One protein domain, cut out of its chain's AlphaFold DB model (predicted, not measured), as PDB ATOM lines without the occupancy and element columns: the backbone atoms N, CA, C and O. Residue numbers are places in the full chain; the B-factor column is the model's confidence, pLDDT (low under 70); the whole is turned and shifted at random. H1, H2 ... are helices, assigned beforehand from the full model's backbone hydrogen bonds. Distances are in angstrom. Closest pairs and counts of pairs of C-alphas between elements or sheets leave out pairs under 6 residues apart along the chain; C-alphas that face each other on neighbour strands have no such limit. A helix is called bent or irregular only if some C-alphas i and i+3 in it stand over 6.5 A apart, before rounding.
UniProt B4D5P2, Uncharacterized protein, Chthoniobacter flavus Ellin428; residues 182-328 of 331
ATOM      1  N   ALA A 182     155.071 210.487 175.819       98.69
ATOM      2  CA  ALA A 182     155.406 209.399 174.893       98.69
ATOM      3  C   ALA A 182     156.752 209.593 174.173       98.69
ATOM      4  O   ALA A 182     157.542 208.655 174.061       98.69
ATOM      5  N   ASN A 183     157.045 210.812 173.711       98.56
ATOM      6  CA  ASN A 183     158.283 211.102 172.984       98.56
ATOM      7  C   ASN A 183     159.519 211.022 173.889       98.56
ATOM      8  O   ASN A 183     160.556 210.508 173.475       98.56
ATOM      9  N   GLN A 184     159.402 211.486 175.131       98.69
ATOM     10  CA  GLN A 184     160.475 211.473 176.121       98.69
ATOM     11  C   GLN A 184     160.767 210.044 176.583       98.69
ATOM     12  O   GLN A 184     161.926 209.642 176.650       98.69
ATOM     13  N   VAL A 185     159.729 209.235 176.813       98.81
ATOM     14  CA  VAL A 185     159.895 207.817 177.172       98.81
ATOM     15  C   VAL A 185     160.463 207.006 176.003       98.81
ATOM     16  O   VAL A 185     161.307 206.132 176.208       98.81
ATOM     17  N   ARG A 186     160.086 207.326 174.759       98.81
ATOM     18  CA  ARG A 186     160.739 206.755 173.573       98.81
ATOM     19  C   ARG A 186     162.227 207.095 173.535       98.81
ATOM     20  O   ARG A 186     163.035 206.200 173.306       98.81
ATOM     21  N   ALA A 187     162.595 208.354 173.775       98.88
ATOM     22  CA  ALA A 187     163.994 208.777 173.823       98.88
ATOM     23  C   ALA A 187     164.771 208.069 174.950       98.88
ATOM     24  O   ALA A 187     165.879 207.592 174.716       98.88
ATOM     25  N   TYR A 188     164.156 207.910 176.127       98.88
ATOM     26  CA  TYR A 188     164.698 207.141 177.250       98.88
ATOM     27  C   TYR A 188     165.050 205.698 176.863       98.88
ATOM     28  O   TYR A 188     166.177 205.255 177.073       98.88
ATOM     29  N   PHE A 189     164.125 204.957 176.251       98.75
ATOM     30  CA  PHE A 189     164.410 203.575 175.853       98.75
ATOM     31  C   PHE A 189     165.329 203.474 174.630       98.75
ATOM     32  O   PHE A 189     166.111 202.529 174.552       98.75
ATOM     33  N   ALA A 190     165.299 204.450 173.719       98.62
ATOM     34  CA  ALA A 190     166.251 204.522 172.613       98.62
ATOM     35  C   ALA A 190     167.692 204.719 173.115       98.62
ATOM     36  O   ALA A 190     168.610 204.095 172.589       98.62
ATOM     37  N   HIS A 191     167.900 205.525 174.160       98.75
ATOM     38  CA  HIS A 191     169.200 205.648 174.828       98.75
ATOM     39  C   HIS A 191     169.693 204.291 175.351       98.75
ATOM     40  O   HIS A 191     170.811 203.876 175.042       98.75
ATOM     41  N   TRP A 192     168.844 203.545 176.057       98.62
ATOM     42  CA  TRP A 192     169.215 202.228 176.588       98.62
ATOM     43  C   TRP A 192     169.415 201.146 175.528       98.62
ATOM     44  O   TRP A 192     170.261 200.266 175.702       98.62
ATOM     45  N   GLU A 193     168.705 201.231 174.404       97.69
ATOM     46  CA  GLU A 193     168.982 200.404 173.227       97.69
ATOM     47  C   GLU A 193     170.404 200.670 172.704       97.69
ATOM     48  O   GLU A 193     171.156 199.729 172.447       97.69
ATOM     49  N   GLN A 194     170.835 201.936 172.628       97.38
ATOM     50  CA  GLN A 194     172.206 202.270 172.219       97.38
ATOM     51  C   GLN A 194     173.257 201.831 173.244       97.38
ATOM     52  O   GLN A 194     174.335 201.382 172.856       97.38
ATOM     53  N   VAL A 195     172.961 201.923 174.543       96.81
ATOM     54  CA  VAL A 195     173.838 201.386 175.597       96.81
ATOM     55  C   VAL A 195     173.976 199.869 175.456       96.81
ATOM     56  O   VAL A 195     175.093 199.362 175.460       96.81
ATOM     57  N   THR A 196     172.867 199.156 175.244       94.81
ATOM     58  CA  THR A 196     172.856 197.701 175.022       94.81
ATOM     59  C   THR A 196     173.709 197.307 173.812       94.81
ATOM     60  O   THR A 196     174.492 196.362 173.888       94.81
ATOM     61  N   ARG A 197     173.646 198.077 172.719       92.69
ATOM     62  CA  ARG A 197     174.446 197.843 171.502       92.69
ATOM     63  C   ARG A 197     175.959 197.963 171.694       92.69
ATOM     64  O   ARG A 197     176.707 197.486 170.844       92.69
ATOM     65  N   LYS A 198     176.437 198.547 172.799       91.12
ATOM     66  CA  LYS A 198     177.873 198.559 173.133       91.12
ATOM     67  C   LYS A 198     178.408 197.169 173.496       91.12
ATOM     68  O   LYS A 198     179.618 196.974 173.472       91.12
ATOM     69  N   MET A 199     177.538 196.198 173.776       87.50
ATOM     70  CA  MET A 199     177.894 194.789 173.985       87.50
ATOM     71  C   MET A 199     178.193 194.055 172.662       87.50
ATOM     72  O   MET A 199     177.651 192.987 172.395       87.50
ATOM     73  N   ASN A 200     179.030 194.649 171.816       84.00
ATOM     74  CA  ASN A 200     179.442 194.104 170.518       84.00
ATOM     75  C   ASN A 200     180.484 192.968 170.663       84.00
ATOM     76  O   ASN A 200     180.882 192.619 171.779       84.00
ATOM     77  N   ALA A 201     180.974 192.397 169.553       79.62
ATOM     78  CA  ALA A 201     181.988 191.336 169.597       79.62
ATOM     79  C   ALA A 201     183.260 191.696 170.381       79.62
ATOM     80  O   ALA A 201     183.831 190.817 171.022       79.62
ATOM     81  N   GLU A 202     183.714 192.952 170.363       81.06
ATOM     82  CA  GLU A 202     184.898 193.377 171.122       81.06
ATOM     83  C   GLU A 202     184.647 193.285 172.633       81.06
ATOM     84  O   GLU A 202     185.456 192.723 173.382       81.06
ATOM     85  N   PHE A 203     183.478 193.755 173.075       82.19
ATOM     86  CA  PHE A 203     183.051 193.600 174.459       82.19
ATOM     87  C   PHE A 203     182.915 192.119 174.840       82.19
ATOM     88  O   PHE A 203     183.427 191.698 175.876       82.19
ATOM     89  N   LEU A 204     182.284 191.304 173.991       78.75
ATOM     90  CA  LEU A 204     182.063 189.876 174.252       78.75
ATOM     91  C   LEU A 204     183.344 189.026 174.172       78.75
ATOM     92  O   LEU A 204     183.409 187.955 174.778       78.75
ATOM     93  N   ALA A 205     184.375 189.484 173.458       79.50
ATOM     94  CA  ALA A 205     185.684 188.832 173.428       79.50
ATOM     95  C   ALA A 205     186.439 188.987 174.757       79.50
ATOM     96  O   ALA A 205     187.257 188.138 175.114       79.50
ATOM     97  N   THR A 206     186.162 190.068 175.488       78.81
ATOM     98  CA  THR A 206     186.830 190.421 176.747       78.81
ATOM     99  C   THR A 206     185.995 190.062 177.977       78.81
ATOM    100  O   THR A 206     186.557 189.690 179.007       78.81
ATOM    101  N   HIS A 207     184.668 190.070 177.857       77.12
ATOM    102  CA  HIS A 207     183.731 189.804 178.945       77.12
ATOM    103  C   HIS A 207     182.907 188.558 178.633       77.12
ATOM    104  O   HIS A 207     182.326 188.411 177.558       77.12
ATOM    105  N   LYS A 208     182.827 187.627 179.589       65.12
ATOM    106  CA  LYS A 208     182.062 186.388 179.397       65.12
ATOM    107  C   LYS A 208     180.573 186.707 179.252       65.12
ATOM    108  O   LYS A 208     179.931 187.107 180.224       65.12
ATOM    109  N   GLY A 209     180.036 186.458 178.058       68.06
ATOM    110  CA  GLY A 209     178.613 186.580 177.753       68.06
ATOM    111  C   GLY A 209     177.721 185.567 178.484       68.06
ATOM    112  O   GLY A 209     178.135 184.846 179.400       68.06
ATOM    113  N   GLY A 210     176.461 185.509 178.060       79.06
ATOM    114  CA  GLY A 210     175.425 184.671 178.663       79.06
ATOM    115  C   GLY A 210     174.492 185.447 179.592       79.06
ATOM    116  O   GLY A 210     174.736 186.602 179.930       79.06
ATOM    117  N   TRP A 211     173.422 184.793 180.046       83.50
ATOM    118  CA  TRP A 211     172.341 185.444 180.799       83.50
ATOM    119  C   TRP A 211     172.792 186.161 182.086       83.50
ATOM    120  O   TRP A 211     172.235 187.192 182.449       83.50
ATOM    121  N   ALA A 212     173.825 185.650 182.762       86.62
ATOM    122  CA  ALA A 212     174.361 186.206 184.009       86.62
ATOM    123  C   ALA A 212     175.454 187.277 183.801       86.62
ATOM    124  O   ALA A 212     176.068 187.719 184.769       86.62
ATOM    125  N   ALA A 213     175.773 187.663 182.560       87.12
ATOM    126  CA  ALA A 213     176.901 188.559 182.285       87.12
ATOM    127  C   ALA A 213     176.750 189.923 182.977       87.12
ATOM    128  O   ALA A 213     177.673 190.383 183.643       87.12
ATOM    129  N   MET A 214     175.563 190.529 182.912       90.06
ATOM    130  CA  MET A 214     175.338 191.883 183.436       90.06
ATOM    131  C   MET A 214     175.374 191.985 184.961       90.06
ATOM    132  O   MET A 214     175.606 193.065 185.489       90.06
ATOM    133  N   SER A 215     175.173 190.888 185.693       91.81
ATOM    134  CA  SER A 215     175.329 190.912 187.152       91.81
ATOM    135  C   SER A 215     176.797 190.866 187.593       91.81
ATOM    136  O   SER A 215     177.079 191.125 188.763       91.81
ATOM    137  N   ARG A 216     177.708 190.523 186.668       90.50
ATOM    138  CA  ARG A 216     179.154 190.401 186.892       90.50
ATOM    139  C   ARG A 216     179.960 191.532 186.273       90.50
ATOM    140  O   ARG A 216     180.905 191.953 186.896       90.50
ATOM    141  N   GLU A 217     179.598 191.990 185.080       89.62
ATOM    142  CA  GLU A 217     180.399 192.944 184.289       89.62
ATOM    143  C   GLU A 217     179.544 194.118 183.780       89.62
ATOM    144  O   GLU A 217     179.923 194.842 182.860       89.62
ATOM    145  N   GLY A 218     178.324 194.273 184.307       91.88
ATOM    146  CA  GLY A 218     177.375 195.272 183.816       91.88
ATOM    147  C   GLY A 218     177.873 196.706 183.982       91.88
ATOM    148  O   GLY A 218     177.557 197.551 183.152       91.88
ATOM    149  N   ASP A 219     178.694 196.980 184.994       93.31
ATOM    150  CA  ASP A 219     179.213 198.315 185.301       93.31
ATOM    151  C   ASP A 219     180.172 198.859 184.230       93.31
ATOM    152  O   ASP A 219     180.370 200.070 184.142       93.31
ATOM    153  N   VAL A 220     180.699 197.992 183.362       92.12
ATOM    154  CA  VAL A 220     181.495 198.389 182.191       92.12
ATOM    155  C   VAL A 220     180.616 198.978 181.076       92.12
ATOM    156  O   VAL A 220     181.051 199.861 180.337       92.12
ATOM    157  N   ILE A 221     179.367 198.515 180.948       92.12
ATOM    158  CA  ILE A 221     178.422 198.943 179.899       92.12
ATOM    159  C   ILE A 221     177.475 200.030 180.410       92.12
ATOM    160  O   ILE A 221     177.250 201.043 179.743       92.12
ATOM    161  N   PHE A 222     176.920 199.819 181.599       96.38
ATOM    162  CA  PHE A 222     175.958 200.692 182.255       96.38
ATOM    163  C   PHE A 222     176.708 201.680 183.157       96.38
ATOM    164  O   PHE A 222     176.706 201.569 184.382       96.38
ATOM    165  N   THR A 223     177.402 202.628 182.522       97.50
ATOM    166  CA  THR A 223     178.285 203.588 183.201       97.50
ATOM    167  C   THR A 223     177.507 204.694 183.930       97.50
ATOM    168  O   THR A 223     176.342 204.948 183.600       97.50
ATOM    169  N   PRO A 224     178.131 205.418 184.883       98.31
ATOM    170  CA  PRO A 224     177.506 206.569 185.538       98.31
ATOM    171  C   PRO A 224     176.970 207.621 184.556       98.31
ATOM    172  O   PRO A 224     175.894 208.171 184.768       98.31
ATOM    173  N   GLU A 225     177.674 207.864 183.449       98.38
ATOM    174  CA  GLU A 225     177.252 208.808 182.407       98.38
ATOM    175  C   GLU A 225     175.997 208.314 181.678       98.38
ATOM    176  O   GLU A 225     175.101 209.104 181.380       98.38
ATOM    177  N   ALA A 226     175.897 207.004 181.424       98.56
ATOM    178  CA  ALA A 226     174.699 206.413 180.836       98.56
ATOM    179  C   ALA A 226     173.489 206.548 181.775       98.56
ATOM    180  O   ALA A 226     172.391 206.863 181.311       98.56
ATOM    181  N   PHE A 227     173.678 206.364 183.085       98.75
ATOM    182  CA  PHE A 227     172.621 206.593 184.075       98.75
ATOM    183  C   PHE A 227     172.231 208.064 184.194       98.75
ATOM    184  O   PHE A 227     171.039 208.358 184.248       98.75
ATOM    185  N   ALA A 228     173.196 208.985 184.179       98.75
ATOM    186  CA  ALA A 228     172.923 210.419 184.219       98.75
ATOM    187  C   ALA A 228     172.028 210.859 183.049       98.75
ATOM    188  O   ALA A 228     171.051 211.580 183.256       98.75
ATOM    189  N   GLU A 229     172.305 210.372 181.836       98.81
ATOM    190  CA  GLU A 229     171.456 210.639 180.671       98.81
ATOM    191  C   GLU A 229     170.066 209.999 180.803       98.81
ATOM    192  O   GLU A 229     169.055 210.638 180.507       98.81
ATOM    193  N   GLY A 230     169.987 208.767 181.316       98.75
ATOM    194  CA  GLY A 230     168.710 208.108 181.590       98.75
ATOM    195  C   GLY A 230     167.833 208.889 182.574       98.75
ATOM    196  O   GLY A 230     166.645 209.080 182.312       98.75
ATOM    197  N   HIS A 231     168.415 209.386 183.671       98.81
ATOM    198  CA  HIS A 231     167.711 210.219 184.653       98.81
ATOM    199  C   HIS A 231     167.241 211.531 184.033       98.81
ATOM    200  O   HIS A 231     166.070 211.879 184.162       98.81
ATOM    201  N   ARG A 232     168.107 212.208 183.272       98.81
ATOM    202  CA  ARG A 232     167.765 213.449 182.561       98.81
ATOM    203  C   ARG A 232     166.556 213.266 181.633       98.81
ATOM    204  O   ARG A 232     165.661 214.113 181.613       98.81
ATOM    205  N   LEU A 233     166.501 212.158 180.890       98.88
ATOM    206  CA  LEU A 233     165.382 211.824 179.997       98.88
ATOM    207  C   LEU A 233     164.084 211.528 180.770       98.88
ATOM    208  O   LEU A 233     163.005 211.940 180.340       98.88
ATOM    209  N   LEU A 234     164.163 210.865 181.927       98.75
ATOM    210  CA  LEU A 234     162.986 210.635 182.775       98.75
ATOM    211  C   LEU A 234     162.498 211.906 183.476       98.75
ATOM    212  O   LEU A 234     161.293 212.073 183.644       98.75
ATOM    213  N   GLU A 235     163.382 212.842 183.816       98.69
ATOM    214  CA  GLU A 235     162.977 214.165 184.305       98.69
ATOM    215  C   GLU A 235     162.215 214.962 183.234       98.69
ATOM    216  O   GLU A 235     161.241 215.655 183.539       98.69
ATOM    217  N   GLU A 236     162.627 214.867 181.965       98.69
ATOM    218  CA  GLU A 236     161.872 215.438 180.844       98.69
ATOM    219  C   GLU A 236     160.505 214.780 180.687       98.69
ATOM    220  O   GLU A 236     159.504 215.483 180.517       98.69
ATOM    221  N   ALA A 237     160.446 213.449 180.785       98.69
ATOM    222  CA  ALA A 237     159.189 212.711 180.761       98.69
ATOM    223  C   ALA A 237     158.272 213.118 181.924       98.69
ATOM    224  O   ALA A 237     157.077 213.312 181.713       98.69
ATOM    225  N   ALA A 238     158.817 213.324 183.125       98.56
ATOM    226  CA  ALA A 238     158.055 213.742 184.300       98.56
ATOM    227  C   ALA A 238     157.460 215.146 184.121       98.56
ATOM    228  O   ALA A 238     156.290 215.368 184.433       98.56
ATOM    229  N   ARG A 239     158.228 216.084 183.545       98.50
ATOM    230  CA  ARG A 239     157.715 217.416 183.178       98.50
ATOM    231  C   ARG A 239     156.604 217.331 182.133       98.50
ATOM    232  O   ARG A 239     155.607 218.032 182.264       98.50
ATOM    233  N   ALA A 240     156.759 216.479 181.120       98.31
ATOM    234  CA  ALA A 240     155.747 216.288 180.082       98.31
ATOM    235  C   ALA A 240     154.474 215.613 180.619       98.31
ATOM    236  O   ALA A 240     153.376 215.938 180.181       98.31
ATOM    237  N   ALA A 241     154.610 214.715 181.595       98.12
ATOM    238  CA  ALA A 241     153.500 214.035 182.255       98.12
ATOM    239  C   ALA A 241     152.650 214.957 183.150       98.12
ATOM    240  O   ALA A 241     151.569 214.553 183.582       98.12
ATOM    241  N   ALA A 242     153.120 216.177 183.445       94.25
ATOM    242  CA  ALA A 242     152.436 217.108 184.331       94.25
ATOM    243  C   ALA A 242     150.983 217.343 183.879       94.25
ATOM    244  O   ALA A 242     150.717 217.760 182.754       94.25
ATOM    245  N   GLY A 243     150.035 217.068 184.778       93.06
ATOM    246  CA  GLY A 243     148.599 217.172 184.502       93.06
ATOM    247  C   GLY A 243     147.906 215.850 184.155       93.06
ATOM    248  O   GLY A 243     146.685 215.841 184.023       93.06
ATOM    249  N   SER A 244     148.634 214.731 184.069       97.44
ATOM    250  CA  SER A 244     148.052 213.389 183.969       97.44
ATOM    251  C   SER A 244     148.577 212.488 185.084       97.44
ATOM    252  O   SER A 244     149.668 211.938 184.984       97.44
ATOM    253  N   GLU A 245     147.775 212.301 186.138       97.56
ATOM    254  CA  GLU A 245     148.151 211.483 187.304       97.56
ATOM    255  C   GLU A 245     148.582 210.061 186.909       97.56
ATOM    256  O   GLU A 245     149.559 209.527 187.430       97.56
ATOM    257  N   GLU A 246     147.877 209.451 185.956       97.69
ATOM    258  CA  GLU A 246     148.192 208.108 185.472       97.69
ATOM    259  C   GLU A 246     149.546 208.051 184.753       97.69
ATOM    260  O   GLU A 246     150.354 207.160 185.025       97.69
ATOM    261  N   VAL A 247     149.828 209.008 183.863       98.38
ATOM    262  CA  VAL A 247     151.113 209.069 183.152       98.38
ATOM    263  C   VAL A 247     152.247 209.389 184.124       98.38
ATOM    264  O   VAL A 247     153.303 208.766 184.037       98.38
ATOM    265  N   THR A 248     152.027 210.296 185.079       98.38
ATOM    266  CA  THR A 248     153.001 210.609 186.132       98.38
ATOM    267  C   THR A 248     153.412 209.347 186.885       98.38
ATOM    268  O   THR A 248     154.604 209.051 186.943       98.38
ATOM    269  N   LYS A 249     152.452 208.528 187.339       97.19
ATOM    270  CA  LYS A 249     152.745 207.254 188.025       97.19
ATOM    271  C   LYS A 249     153.553 206.285 187.159       97.19
ATOM    272  O   LYS A 249     154.449 205.608 187.662       97.19
ATOM    273  N   ARG A 250     153.270 206.210 185.853       97.38
ATOM    274  CA  ARG A 250     154.029 205.361 184.915       97.38
ATOM    275  C   ARG A 250     155.480 205.830 184.774       97.38
ATOM    276  O   ARG A 250     156.381 204.995 184.751       97.38
ATOM    277  N   VAL A 251     155.718 207.139 184.698       98.38
ATOM    278  CA  VAL A 251     157.077 207.704 184.612       98.38
ATOM    279  C   VAL A 251     157.834 207.538 185.934       98.38
ATOM    280  O   VAL A 251     158.989 207.115 185.922       98.38
ATOM    281  N   GLU A 252     157.190 207.791 187.073       97.69
ATOM    282  CA  GLU A 252     157.769 207.576 188.410       97.69
ATOM    283  C   GLU A 252     158.160 206.111 188.638       97.69
ATOM    284  O   GLU A 252     159.214 205.819 189.213       97.69
ATOM    285  N   PHE A 253     157.354 205.178 188.130       97.25
ATOM    286  CA  PHE A 253     157.681 203.757 188.149       97.25
ATOM    287  C   PHE A 253     158.982 203.464 187.382       97.25
ATOM    288  O   PHE A 253     159.862 202.791 187.917       97.25
ATOM    289  N   LEU A 254     159.160 204.013 186.172       98.00
ATOM    290  CA  LEU A 254     160.419 203.870 185.426       98.00
ATOM    291  C   LEU A 254     161.608 204.487 186.184       98.00
ATOM    292  O   LEU A 254     162.670 203.872 186.250       98.00
ATOM    293  N   ALA A 255     161.427 205.658 186.802       98.44
ATOM    294  CA  ALA A 255     162.479 206.337 187.566       98.44
ATOM    295  C   ALA A 255     162.912 205.544 188.810       98.44
ATOM    296  O   ALA A 255     164.104 205.468 189.128       98.44
ATOM    297  N   THR A 256     161.954 204.896 189.477       98.12
ATOM    298  CA  THR A 256     162.216 204.013 190.623       98.12
ATOM    299  C   THR A 256     163.119 202.847 190.218       98.12
ATOM    300  O   THR A 256     164.128 202.539 190.858       98.12
ATOM    301  N   TRP A 257     162.792 202.218 189.094       97.62
ATOM    302  CA  TRP A 257     163.557 201.100 188.559       97.62
ATOM    303  C   TRP A 257     164.928 201.507 188.018       97.62
ATOM    304  O   TRP A 257     165.901 200.780 188.223       97.62
ATOM    305  N   LEU A 258     165.037 202.682 187.397       98.62
ATOM    306  CA  LEU A 258     166.323 203.208 186.951       98.62
ATOM    307  C   LEU A 258     167.273 203.457 188.127       98.62
ATOM    308  O   LEU A 258     168.439 203.064 188.077       98.62
ATOM    309  N   THR A 259     166.766 204.061 189.203       98.69
ATOM    310  CA  THR A 259     167.543 204.303 190.427       98.69
ATOM    311  C   THR A 259     168.021 202.990 191.043       98.69
ATOM    312  O   THR A 259     169.180 202.861 191.434       98.69
ATOM    313  N   HIS A 260     167.156 201.974 191.095       97.56
ATOM    314  CA  HIS A 260     167.538 200.641 191.564       97.56
ATOM    315  C   HIS A 260     168.648 200.010 190.713       97.56
ATOM    316  O   HIS A 260     169.616 199.486 191.274       97.56
ATOM    317  N   ALA A 261     168.537 200.089 189.386       97.88
ATOM    318  CA  ALA A 261     169.561 199.603 188.469       97.88
ATOM    319  C   ALA A 261     170.902 200.329 188.690       97.88
ATOM    320  O   ALA A 261     171.944 199.682 188.815       97.88
ATOM    321  N   GLU A 262     170.877 201.655 188.840       98.69
ATOM    322  CA  GLU A 262     172.072 202.459 189.114       98.69
ATOM    323  C   GLU A 262     172.742 202.048 190.432       98.69
ATOM    324  O   GLU A 262     173.958 201.863 190.489       98.69
ATOM    325  N   LEU A 263     171.958 201.859 191.497       98.38
ATOM    326  CA  LEU A 263     172.472 201.403 192.790       98.38
ATOM    327  C   LEU A 263     173.110 200.012 192.689       98.38
ATOM    328  O   LEU A 263     174.154 199.780 193.298       98.38
ATOM    329  N   CYS A 264     172.537 199.106 191.891       97.12
ATOM    330  CA  CYS A 264     173.141 197.798 191.640       97.12
ATOM    331  C   CYS A 264     174.502 197.916 190.940       97.12
ATOM    332  O   CYS A 264     175.436 197.209 191.323       97.12
ATOM    333  N   MET A 265     174.638 198.810 189.955       97.75
ATOM    334  CA  MET A 265     175.918 199.046 189.276       97.75
ATOM    335  C   MET A 265     176.933 199.727 190.192       97.75
ATOM    336  O   MET A 265     178.077 199.292 190.245       97.75
ATOM    337  N   LYS A 266     176.515 200.688 191.026       98.06
ATOM    338  CA  LYS A 266     177.377 201.278 192.069       98.06
ATOM    339  C   LYS A 266     177.917 200.223 193.037       98.06
ATOM    340  O   LYS A 266     179.096 200.258 193.387       98.06
ATOM    341  N   THR A 267     177.084 199.267 193.458       97.69
ATOM    342  CA  THR A 267     177.534 198.138 194.290       97.69
ATOM    343  C   THR A 267     178.524 197.241 193.547       97.69
ATOM    344  O   THR A 267     179.527 196.834 194.136       97.69
ATOM    345  N   LEU A 268     178.275 196.949 192.268       96.62
ATOM    346  CA  LEU A 268     179.173 196.134 191.449       96.62
ATOM    347  C   LEU A 268     180.538 196.814 191.252       96.62
ATOM    348  O   LEU A 268     181.567 196.196 191.516       96.62
ATOM    349  N   THR A 269     180.565 198.109 190.937       97.50
ATOM    350  CA  THR A 269     181.807 198.890 190.829       97.50
ATOM    351  C   THR A 269     182.586 198.910 192.146       97.50
ATOM    352  O   THR A 269     183.802 198.700 192.154       97.50
ATOM    353  N   ALA A 270     181.910 199.106 193.285       97.81
ATOM    354  CA  ALA A 270     182.557 199.040 194.599       97.81
ATOM    355  C   ALA A 270     183.137 197.642 194.884       97.81
ATOM    356  O   ALA A 270     184.200 197.513 195.498       97.81
ATOM    357  N   TYR A 271     182.464 196.588 194.415       97.31
ATOM    358  CA  TYR A 271     182.956 195.220 194.518       97.31
ATOM    359  C   TYR A 271     184.205 194.989 193.665       97.31
ATOM    360  O   TYR A 271     185.183 194.450 194.185       97.31
ATOM    361  N   HIS A 272     184.220 195.440 192.410       96.50
ATOM    362  CA  HIS A 272     185.394 195.356 191.536       96.50
ATOM    363  C   HIS A 272     186.593 196.128 192.092       96.50
ATOM    364  O   HIS A 272     187.708 195.604 192.112       96.50
ATOM    365  N   ALA A 273     186.366 197.322 192.646       97.50
ATOM    366  CA  ALA A 273     187.414 198.079 193.326       97.50
ATOM    367  C   ALA A 273     188.019 197.283 194.499       97.50
ATOM    368  O   ALA A 273     189.241 197.172 194.616       97.50
ATOM    369  N   LEU A 274     187.178 196.664 195.338       97.56
ATOM    370  CA  LEU A 274     187.653 195.809 196.428       97.56
ATOM    371  C   LEU A 274     188.370 194.552 195.911       97.56
ATOM    372  O   LEU A 274     189.354 194.138 196.513       97.56
ATOM    373  N   GLN A 275     187.921 193.936 194.815       95.88
ATOM    374  CA  GLN A 275     188.617 192.788 194.221       95.88
ATOM    375  C   GLN A 275     190.027 193.149 193.737       95.88
ATOM    376  O   GLN A 275     190.945 192.346 193.911       95.88
ATOM    377  N   ALA A 276     190.213 194.350 193.184       96.81
ATOM    378  CA  ALA A 276     191.528 194.848 192.787       96.81
ATOM    379  C   ALA A 276     192.452 195.097 193.997       96.81
ATOM    380  O   ALA A 276     193.661 194.886 193.900       96.81
ATOM    381  N   SER A 277     191.883 195.469 195.153       96.94
ATOM    382  CA  SER A 277     192.617 195.757 196.396       96.94
ATOM    383  C   SER A 277     191.970 195.112 197.643       96.94
ATOM    384  O   SER A 277     191.462 195.818 198.518       96.94
ATOM    385  N   PRO A 278     192.031 193.769 197.815       95.19
ATOM    386  CA  PRO A 278     191.192 193.039 198.787       95.19
ATOM    387  C   PRO A 278     191.429 193.349 200.267       95.19
ATOM    388  O   PRO A 278     190.617 192.985 201.119       95.19
ATOM    389  N   LYS A 279     192.573 193.958 200.594       96.62
ATOM    390  CA  LYS A 279     192.973 194.279 201.971       96.62
ATOM    391  C   LYS A 279     192.666 195.724 202.363       96.62
ATOM    392  O   LYS A 279     192.933 196.083 203.506       96.62
ATOM    393  N   ASP A 280     192.136 196.534 201.448       97.81
ATOM    394  CA  ASP A 280     191.833 197.937 201.716       97.81
ATOM    395  C   ASP A 280     190.567 198.063 202.597       97.81
ATOM    396  O   ASP A 280     189.463 197.699 202.167       97.81
ATOM    397  N   PRO A 281     190.690 198.563 203.843       96.94
ATOM    398  CA  PRO A 281     189.547 198.708 204.738       96.94
ATOM    399  C   PRO A 281     188.540 199.765 204.260       96.94
ATOM    400  O   PRO A 281     187.351 199.616 204.546       96.94
ATOM    401  N   ALA A 282     188.976 200.793 203.525       98.06
ATOM    402  CA  ALA A 282     188.097 201.835 203.002       98.06
ATOM    403  C   ALA A 282     187.220 201.293 201.865       98.06
ATOM    404  O   ALA A 282     186.008 201.502 201.878       98.06
ATOM    405  N   LEU A 283     187.790 200.507 200.944       97.88
ATOM    406  CA  LEU A 283     187.017 199.857 199.873       97.88
ATOM    407  C   LEU A 283     186.027 198.826 200.425       97.88
ATOM    408  O   LEU A 283     184.901 198.709 199.939       97.88
ATOM    409  N   LYS A 284     186.406 198.113 201.491       96.94
ATOM    410  CA  LYS A 284     185.495 197.199 202.188       96.94
ATOM    411  C   LYS A 284     184.313 197.945 202.817       96.94
ATOM    412  O   LYS A 284     183.183 197.462 202.728       96.94
ATOM    413  N   ALA A 285     184.563 199.097 203.441       97.38
ATOM    414  CA  ALA A 285     183.515 199.944 204.003       97.38
ATOM    415  C   ALA A 285     182.596 200.514 202.907       97.38
ATOM    416  O   ALA A 285     181.377 200.425 203.040       97.38
ATOM    417  N   ALA A 286     183.162 200.986 201.793       97.88
ATOM    418  CA  ALA A 286     182.401 201.499 200.652       97.88
ATOM    419  C   ALA A 286     181.472 200.436 200.034       97.88
ATOM    420  O   ALA A 286     180.300 200.702 199.755       97.88
ATOM    421  N   LEU A 287     181.944 199.193 199.872       97.31
ATOM    422  CA  LEU A 287     181.084 198.096 199.417       97.31
ATOM    423  C   LEU A 287     179.940 197.815 200.409       97.31
ATOM    424  O   LEU A 287     178.807 197.583 199.995       97.31
ATOM    425  N   ALA A 288     180.209 197.837 201.717       96.12
ATOM    426  CA  ALA A 288     179.165 197.640 202.721       96.12
ATOM    427  C   ALA A 288     178.102 198.756 202.681       96.12
ATOM    428  O   ALA A 288     176.906 198.469 202.756       96.12
ATOM    429  N   GLU A 289     178.521 200.009 202.503       97.69
ATOM    430  CA  GLU A 289     177.629 201.167 202.405       97.69
ATOM    431  C   GLU A 289     176.736 201.120 201.157       97.69
ATOM    432  O   GLU A 289     175.521 201.332 201.248       97.69
ATOM    433  N   THR A 290     177.303 200.790 199.992       97.88
ATOM    434  CA  THR A 290     176.519 200.668 198.749       97.88
ATOM    435  C   THR A 290     175.480 199.552 198.850       97.88
ATOM    436  O   THR A 290     174.327 199.764 198.473       97.88
ATOM    437  N   LYS A 291     175.829 198.399 199.445       96.06
ATOM    438  CA  LYS A 291     174.864 197.322 199.737       96.06
ATOM    439  C   LYS A 291     173.737 197.786 200.656       96.06
ATOM    440  O   LYS A 291     172.572 197.526 200.368       96.06
ATOM    441  N   GLN A 292     174.069 198.479 201.747       95.94
ATOM    442  CA  GLN A 292     173.069 198.970 202.697       95.94
ATOM    443  C   GLN A 292     172.127 199.989 202.048       95.94
ATOM    444  O   GLN A 292     170.926 199.985 202.324       95.94
ATOM    445  N   THR A 293     172.660 200.858 201.191       97.88
ATOM    446  CA  THR A 293     171.870 201.821 200.417       97.88
ATOM    447  C   THR A 293     170.917 201.103 199.463       97.88
ATOM    448  O   THR A 293     169.723 201.395 199.471       97.88
ATOM    449  N   LEU A 294     171.406 200.114 198.709       96.38
ATOM    450  CA  LEU A 294     170.580 199.307 197.811       96.38
ATOM    451  C   LEU A 294     169.465 198.556 198.557       96.38
ATOM    452  O   LEU A 294     168.318 198.548 198.112       96.38
ATOM    453  N   ASP A 295     169.782 197.941 199.696       94.44
ATOM    454  CA  ASP A 295     168.805 197.184 200.486       94.44
ATOM    455  C   ASP A 295     167.732 198.089 201.092       94.44
ATOM    456  O   ASP A 295     166.549 197.749 201.065       94.44
ATOM    457  N   ARG A 296     168.128 199.268 201.582       96.12
ATOM    458  CA  ARG A 296     167.192 200.283 202.073       96.12
ATOM    459  C   ARG A 296     166.273 200.771 200.960       96.12
ATOM    460  O   ARG A 296     165.062 200.768 201.145       96.12
ATOM    461  N   TYR A 297     166.836 201.088 199.795       97.00
ATOM    462  CA  TYR A 297     166.065 201.534 198.639       97.00
ATOM    463  C   TYR A 297     165.012 200.498 198.223       97.00
ATOM    464  O   TYR A 297     163.850 200.838 198.010       97.00
ATOM    465  N   ARG A 298     165.396 199.213 198.177       94.12
ATOM    466  CA  ARG A 298     164.474 198.104 197.884       94.12
ATOM    467  C   ARG A 298     163.362 197.966 198.920       94.12
ATOM    468  O   ARG A 298     162.237 197.670 198.538       94.12
ATOM    469  N   ALA A 299     163.669 198.160 200.201       93.44
ATOM    470  CA  ALA A 299     162.674 198.096 201.269       93.44
ATOM    471  C   ALA A 299     161.682 199.269 201.203       93.44
ATOM    472  O   ALA A 299     160.480 199.059 201.332       93.44
ATOM    473  N   GLU A 300     162.171 200.487 200.955       95.69
ATOM    474  CA  GLU A 300     161.348 201.700 200.841       95.69
ATOM    475  C   GLU A 300     160.418 201.674 199.617       95.69
ATOM    476  O   GLU A 300     159.332 202.245 199.664       95.69
ATOM    477  N   HIS A 301     160.806 200.970 198.548       94.56
ATOM    478  CA  HIS A 301     160.055 200.882 197.289       94.56
ATOM    479  C   HIS A 301     159.522 199.468 197.013       94.56
ATOM    480  O   HIS A 301     159.347 199.088 195.856       94.56
ATOM    481  N   ALA A 302     159.270 198.664 198.054       91.19
ATOM    482  CA  ALA A 302     158.893 197.254 197.908       91.19
ATOM    483  C   ALA A 302     157.691 197.035 196.967       91.19
ATOM    484  O   ALA A 302     157.724 196.124 196.142       91.19
ATOM    485  N   SER A 303     156.687 197.919 197.020       88.75
ATOM    486  CA  SER A 303     155.499 197.864 196.158       88.75
ATOM    487  C   SER A 303     155.823 197.995 194.665       88.75
ATOM    488  O   SER A 303     155.185 197.357 193.832       88.75
ATOM    489  N   ALA A 304     156.859 198.757 194.299       87.06
ATOM    490  CA  ALA A 304     157.295 198.899 192.908       87.06
ATOM    491  C   ALA A 304     157.953 197.620 192.353       87.06
ATOM    492  O   ALA A 304     158.078 197.470 191.135       87.06
ATOM    493  N   PHE A 305     158.360 196.697 193.231       86.12
ATOM    494  CA  PHE A 305     159.036 195.446 192.886       86.12
ATOM    495  C   PHE A 305     158.161 194.199 193.081       86.12
ATOM    496  O   PHE A 305     158.633 193.097 192.810       86.12
ATOM    497  N   GLU A 306     156.899 194.338 193.507       80.19
ATOM    498  CA  GLU A 306     155.989 193.204 193.760       80.19
ATOM    499  C   GLU A 306     155.809 192.292 192.537       80.19
ATOM    500  O   GLU A 306     155.701 191.076 192.674       80.19
ATOM    501  N   ALA A 307     155.833 192.866 191.332       70.38
ATOM    502  CA  ALA A 307     155.695 192.130 190.075       70.38
ATOM    503  C   ALA A 307     157.016 191.524 189.546       70.38
ATOM    504  O   ALA A 307     157.030 190.937 188.464       70.38
ATOM    505  N   ALA A 308     158.129 191.668 190.275       78.19
ATOM    506  CA  ALA A 308     159.453 191.231 189.840       78.19
ATOM    507  C   ALA A 308     159.925 189.956 190.543       78.19
ATOM    508  O   ALA A 308     159.698 189.747 191.737       78.19
ATOM    509  N   ASN A 309     160.692 189.120 189.835       80.62
ATOM    510  CA  ASN A 309     161.310 187.940 190.433       80.62
ATOM    511  C   ASN A 309     162.579 188.313 191.222       80.62
ATOM    512  O   ASN A 309     163.716 188.063 190.809       80.62
ATOM    513  N   MET A 310     162.381 188.899 192.404       84.25
ATOM    514  CA  MET A 310     163.472 189.326 193.288       84.25
ATOM    515  C   MET A 310     164.340 188.155 193.781       84.25
ATOM    516  O   MET A 310     165.495 188.363 194.161       84.25
ATOM    517  N   ALA A 311     163.833 186.916 193.743       85.12
ATOM    518  CA  ALA A 311     164.607 185.725 194.083       85.12
ATOM    519  C   ALA A 311     165.690 185.426 193.033       85.12
ATOM    520  O   ALA A 311     166.839 185.158 193.398       85.12
ATOM    521  N   VAL A 312     165.356 185.517 191.740       86.69
ATOM    522  CA  VAL A 312     166.340 185.390 190.650       86.69
ATOM    523  C   VAL A 312     167.371 186.506 190.734       86.69
ATOM    524  O   VAL A 312     168.566 186.226 190.628       86.69
ATOM    525  N   LEU A 313     166.928 187.737 191.007       89.00
ATOM    526  CA  LEU A 313     167.825 188.874 191.190       89.00
ATOM    527  C   LEU A 313     168.860 188.579 192.278       89.00
ATOM    528  O   LEU A 313     170.045 188.509 191.984       89.00
ATOM    529  N   ARG A 314     168.423 188.289 193.507       88.69
ATOM    530  CA  ARG A 314     169.324 187.975 194.631       88.69
ATOM    531  C   ARG A 314     170.255 186.799 194.324       88.69
ATOM    532  O   ARG A 314     171.422 186.820 194.708       88.69
ATOM    533  N   ARG A 315     169.769 185.779 193.609       89.75
ATOM    534  CA  ARG A 315     170.584 184.622 193.211       89.75
ATOM    535  C   ARG A 315     171.700 185.010 192.236       89.75
ATOM    536  O   ARG A 315     172.826 184.545 192.400       89.75
ATOM    537  N   LEU A 316     171.418 185.890 191.278       90.88
ATOM    538  CA  LEU A 316     172.423 186.464 190.380       90.88
ATOM    539  C   LEU A 316     173.496 187.246 191.148       90.88
ATOM    540  O   LEU A 316     174.683 187.077 190.879       90.88
ATOM    541  N   GLU A 317     173.107 188.035 192.148       92.94
ATOM    542  CA  GLU A 317     174.039 188.782 193.011       92.94
ATOM    543  C   GLU A 317     174.962 187.846 193.804       92.94
ATOM    544  O   GLU A 317     176.166 188.089 193.925       92.94
ATOM    545  N   MET A 318     174.411 186.736 194.310       91.38
ATOM    546  CA  MET A 318     175.187 185.699 194.995       91.38
ATOM    547  C   MET A 318     176.177 185.008 194.063       91.38
ATOM    548  O   MET A 318     177.346 184.836 194.411       91.38
ATOM    549  N   TRP A 319     175.722 184.610 192.875       90.00
ATOM    550  CA  TRP A 319     176.567 183.967 191.869       90.00
ATOM    551  C   TRP A 319     177.637 184.900 191.310       90.00
ATOM    552  O   TRP A 319     178.708 184.435 190.925       90.00
ATOM    553  N   SER A 320     177.381 186.206 191.323       88.12
ATOM    554  CA  SER A 320     178.366 187.236 190.975       88.12
ATOM    555  C   SER A 320     179.368 187.493 192.104       88.12
ATOM    556  O   SER A 320     180.379 188.152 191.904       88.12
ATOM    557  N   GLY A 321     179.124 186.942 193.296       89.38
ATOM    558  CA  GLY A 321     180.073 186.910 194.406       89.38
ATOM    559  C   GLY A 321     180.067 188.150 195.295       89.38
ATOM    560  O   GLY A 321     180.631 188.087 196.399       89.38
ATOM    561  N   TRP A 322     179.408 189.231 194.868       90.00
ATOM    562  CA  TRP A 322     179.330 190.471 195.630       90.00
ATOM    563  C   TRP A 322     178.304 190.420 196.758       90.00
ATOM    564  O   TRP A 322     178.478 191.157 197.723       90.00
ATOM    565  N   ARG A 323     177.319 189.509 196.735       89.38
ATOM    566  CA  ARG A 323     176.429 189.228 197.880       89.38
ATOM    567  C   ARG A 323     176.659 187.822 198.448       89.38
ATOM    568  O   ARG A 323     176.910 186.875 197.707       89.38
ATOM    569  N   LYS A 324     176.590 187.656 199.771       85.94
ATOM    570  CA  LYS A 324     176.668 186.350 200.459       85.94
ATOM    571  C   LYS A 324     175.292 185.895 200.940       85.94
ATOM    572  O   LYS A 324     174.438 186.718 201.240       85.94
ATOM    573  N   THR A 325     175.097 184.581 201.082       78.12
ATOM    574  CA  THR A 325     173.814 183.989 201.510       78.12
ATOM    575  C   THR A 325     173.300 184.579 202.824       78.12
ATOM    576  O   THR A 325     172.131 184.920 202.921       78.12
ATOM    577  N   PHE A 326     174.176 184.761 203.818       77.81
ATOM    578  CA  PHE A 326     173.801 185.293 205.136       77.81
ATOM    579  C   PHE A 326     173.473 186.797 205.131       77.81
ATOM    580  O   PHE A 326     172.942 187.307 206.112       77.81
ATOM    581  N   GLU A 327     173.803 187.521 204.054       76.88
ATOM    582  CA  GLU A 327     173.460 188.942 203.892       76.88
ATOM    583  C   GLU A 327     172.029 189.123 203.361       76.88
ATOM    584  O   GLU A 327     171.512 190.237 203.324       76.88
ATOM    585  N   ILE A 328     171.380 188.039 202.927       68.75
ATOM    586  CA  ILE A 328     170.020 188.057 202.403       68.75
ATOM    587  C   ILE A 328     169.071 187.717 203.549       68.75
ATOM    588  O   ILE A 328     168.969 186.564 203.955       68.75
TER     589      ILE A 328
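AT A GLANCE: This is residues 182 to 328 of the 331 residues of an uncharacterized protein of Chthoniobacter flavus Ellin428 (UniProt B4D5P2). The 32-residue helix H5 runs through the core, with H4 and H6 folded back on it from its two ends and placed toward different halves of its length; H1 packs beside H4, so that H1, H4, H5 and H6 are side by side, each with the next. The short H3 crosses H5, H2 lies far out beyond H1 and H3, and H8 lies near H3. The printed part has 147 residues with eight named helices, H1 to H8 in order, and no named strand; the class is all helix. It is compact, with a radius of gyration of the C-alphas of 16.6 A and spans of 52 by 37 by 27 A.

HOW THE PARTS SIT: H1, residues 182 to 196, touches H4, residues 224 to 240, at a shallow tilt of 12 degrees, opposite ways; their closest C-alphas, of Gln 184 and Ala 237, are 5.0 A apart. H2, residues 201 to 206, touches no helix. H3, residues 213 to 221, touches residues 265 to 269 alone of the hub H5, residues 245 to 276, about perpendicular at 85 degrees; the closest C-alphas, of Asp 219 and Met 265, are 5.2 A apart. H4 and H5 form a hairpin, opposite ways at 9 degrees, a shallow tilt; H5 touches H4 with residues 248 to 262 alone, closest at the C-alphas of Ala 238 and Val 251, 6.1 A. H5 and H6, residues 281 to 300, form another hairpin, at a shallow tilt of 20 degrees; H5 touches H6 with residues 260 to 274 alone, closest at the C-alphas of Ala 270 and Leu 287, 5.1 A. H7, residues 302 to 305, and H5 only just touch, with 3 pairs of C-alphas within 8 A, the closest those of Phe 253 and Ala 304, 6.8 A. H8, residues 310 to 319, is apart from H5 and close but not clearly touching to H3, the closest C-alphas being those of Ser 215 and Leu 316, 6.2 A. Every O i to N i+4 pair is within hydrogen-bond range in H1, H2, H4, H5, H6 and H8; H3 has 2 of 5, with 3 of 6 O i to N i+3 pairs, and H7 is too short for such a pair.

IN THESE COORDINATES: H1 begins at C-alpha 182, (155.406, 209.399, 174.893), and is 21.0 A long; H4 measures 24.4 A. H3 is irregular: C-alphas 216 and 219 are 8.1 A apart. H5 is 46.8 A long and ends at C-alpha 276, (191.528, 194.848, 192.787). H6 is 28.6 A long, and H8 ends at C-alpha 319, (176.567, 183.967, 191.869).

THE WHOLE: The C-alphas farthest apart, of Gly 243 and Lys 279, are 52.9 A apart. Residues 276 to 281, of which 276 belongs to H5 and 281 to H6, stand free. The printed part has no cut and no long link. Its mean pLDDT is 93.0; residues 208 to 209 and 328 are under 70.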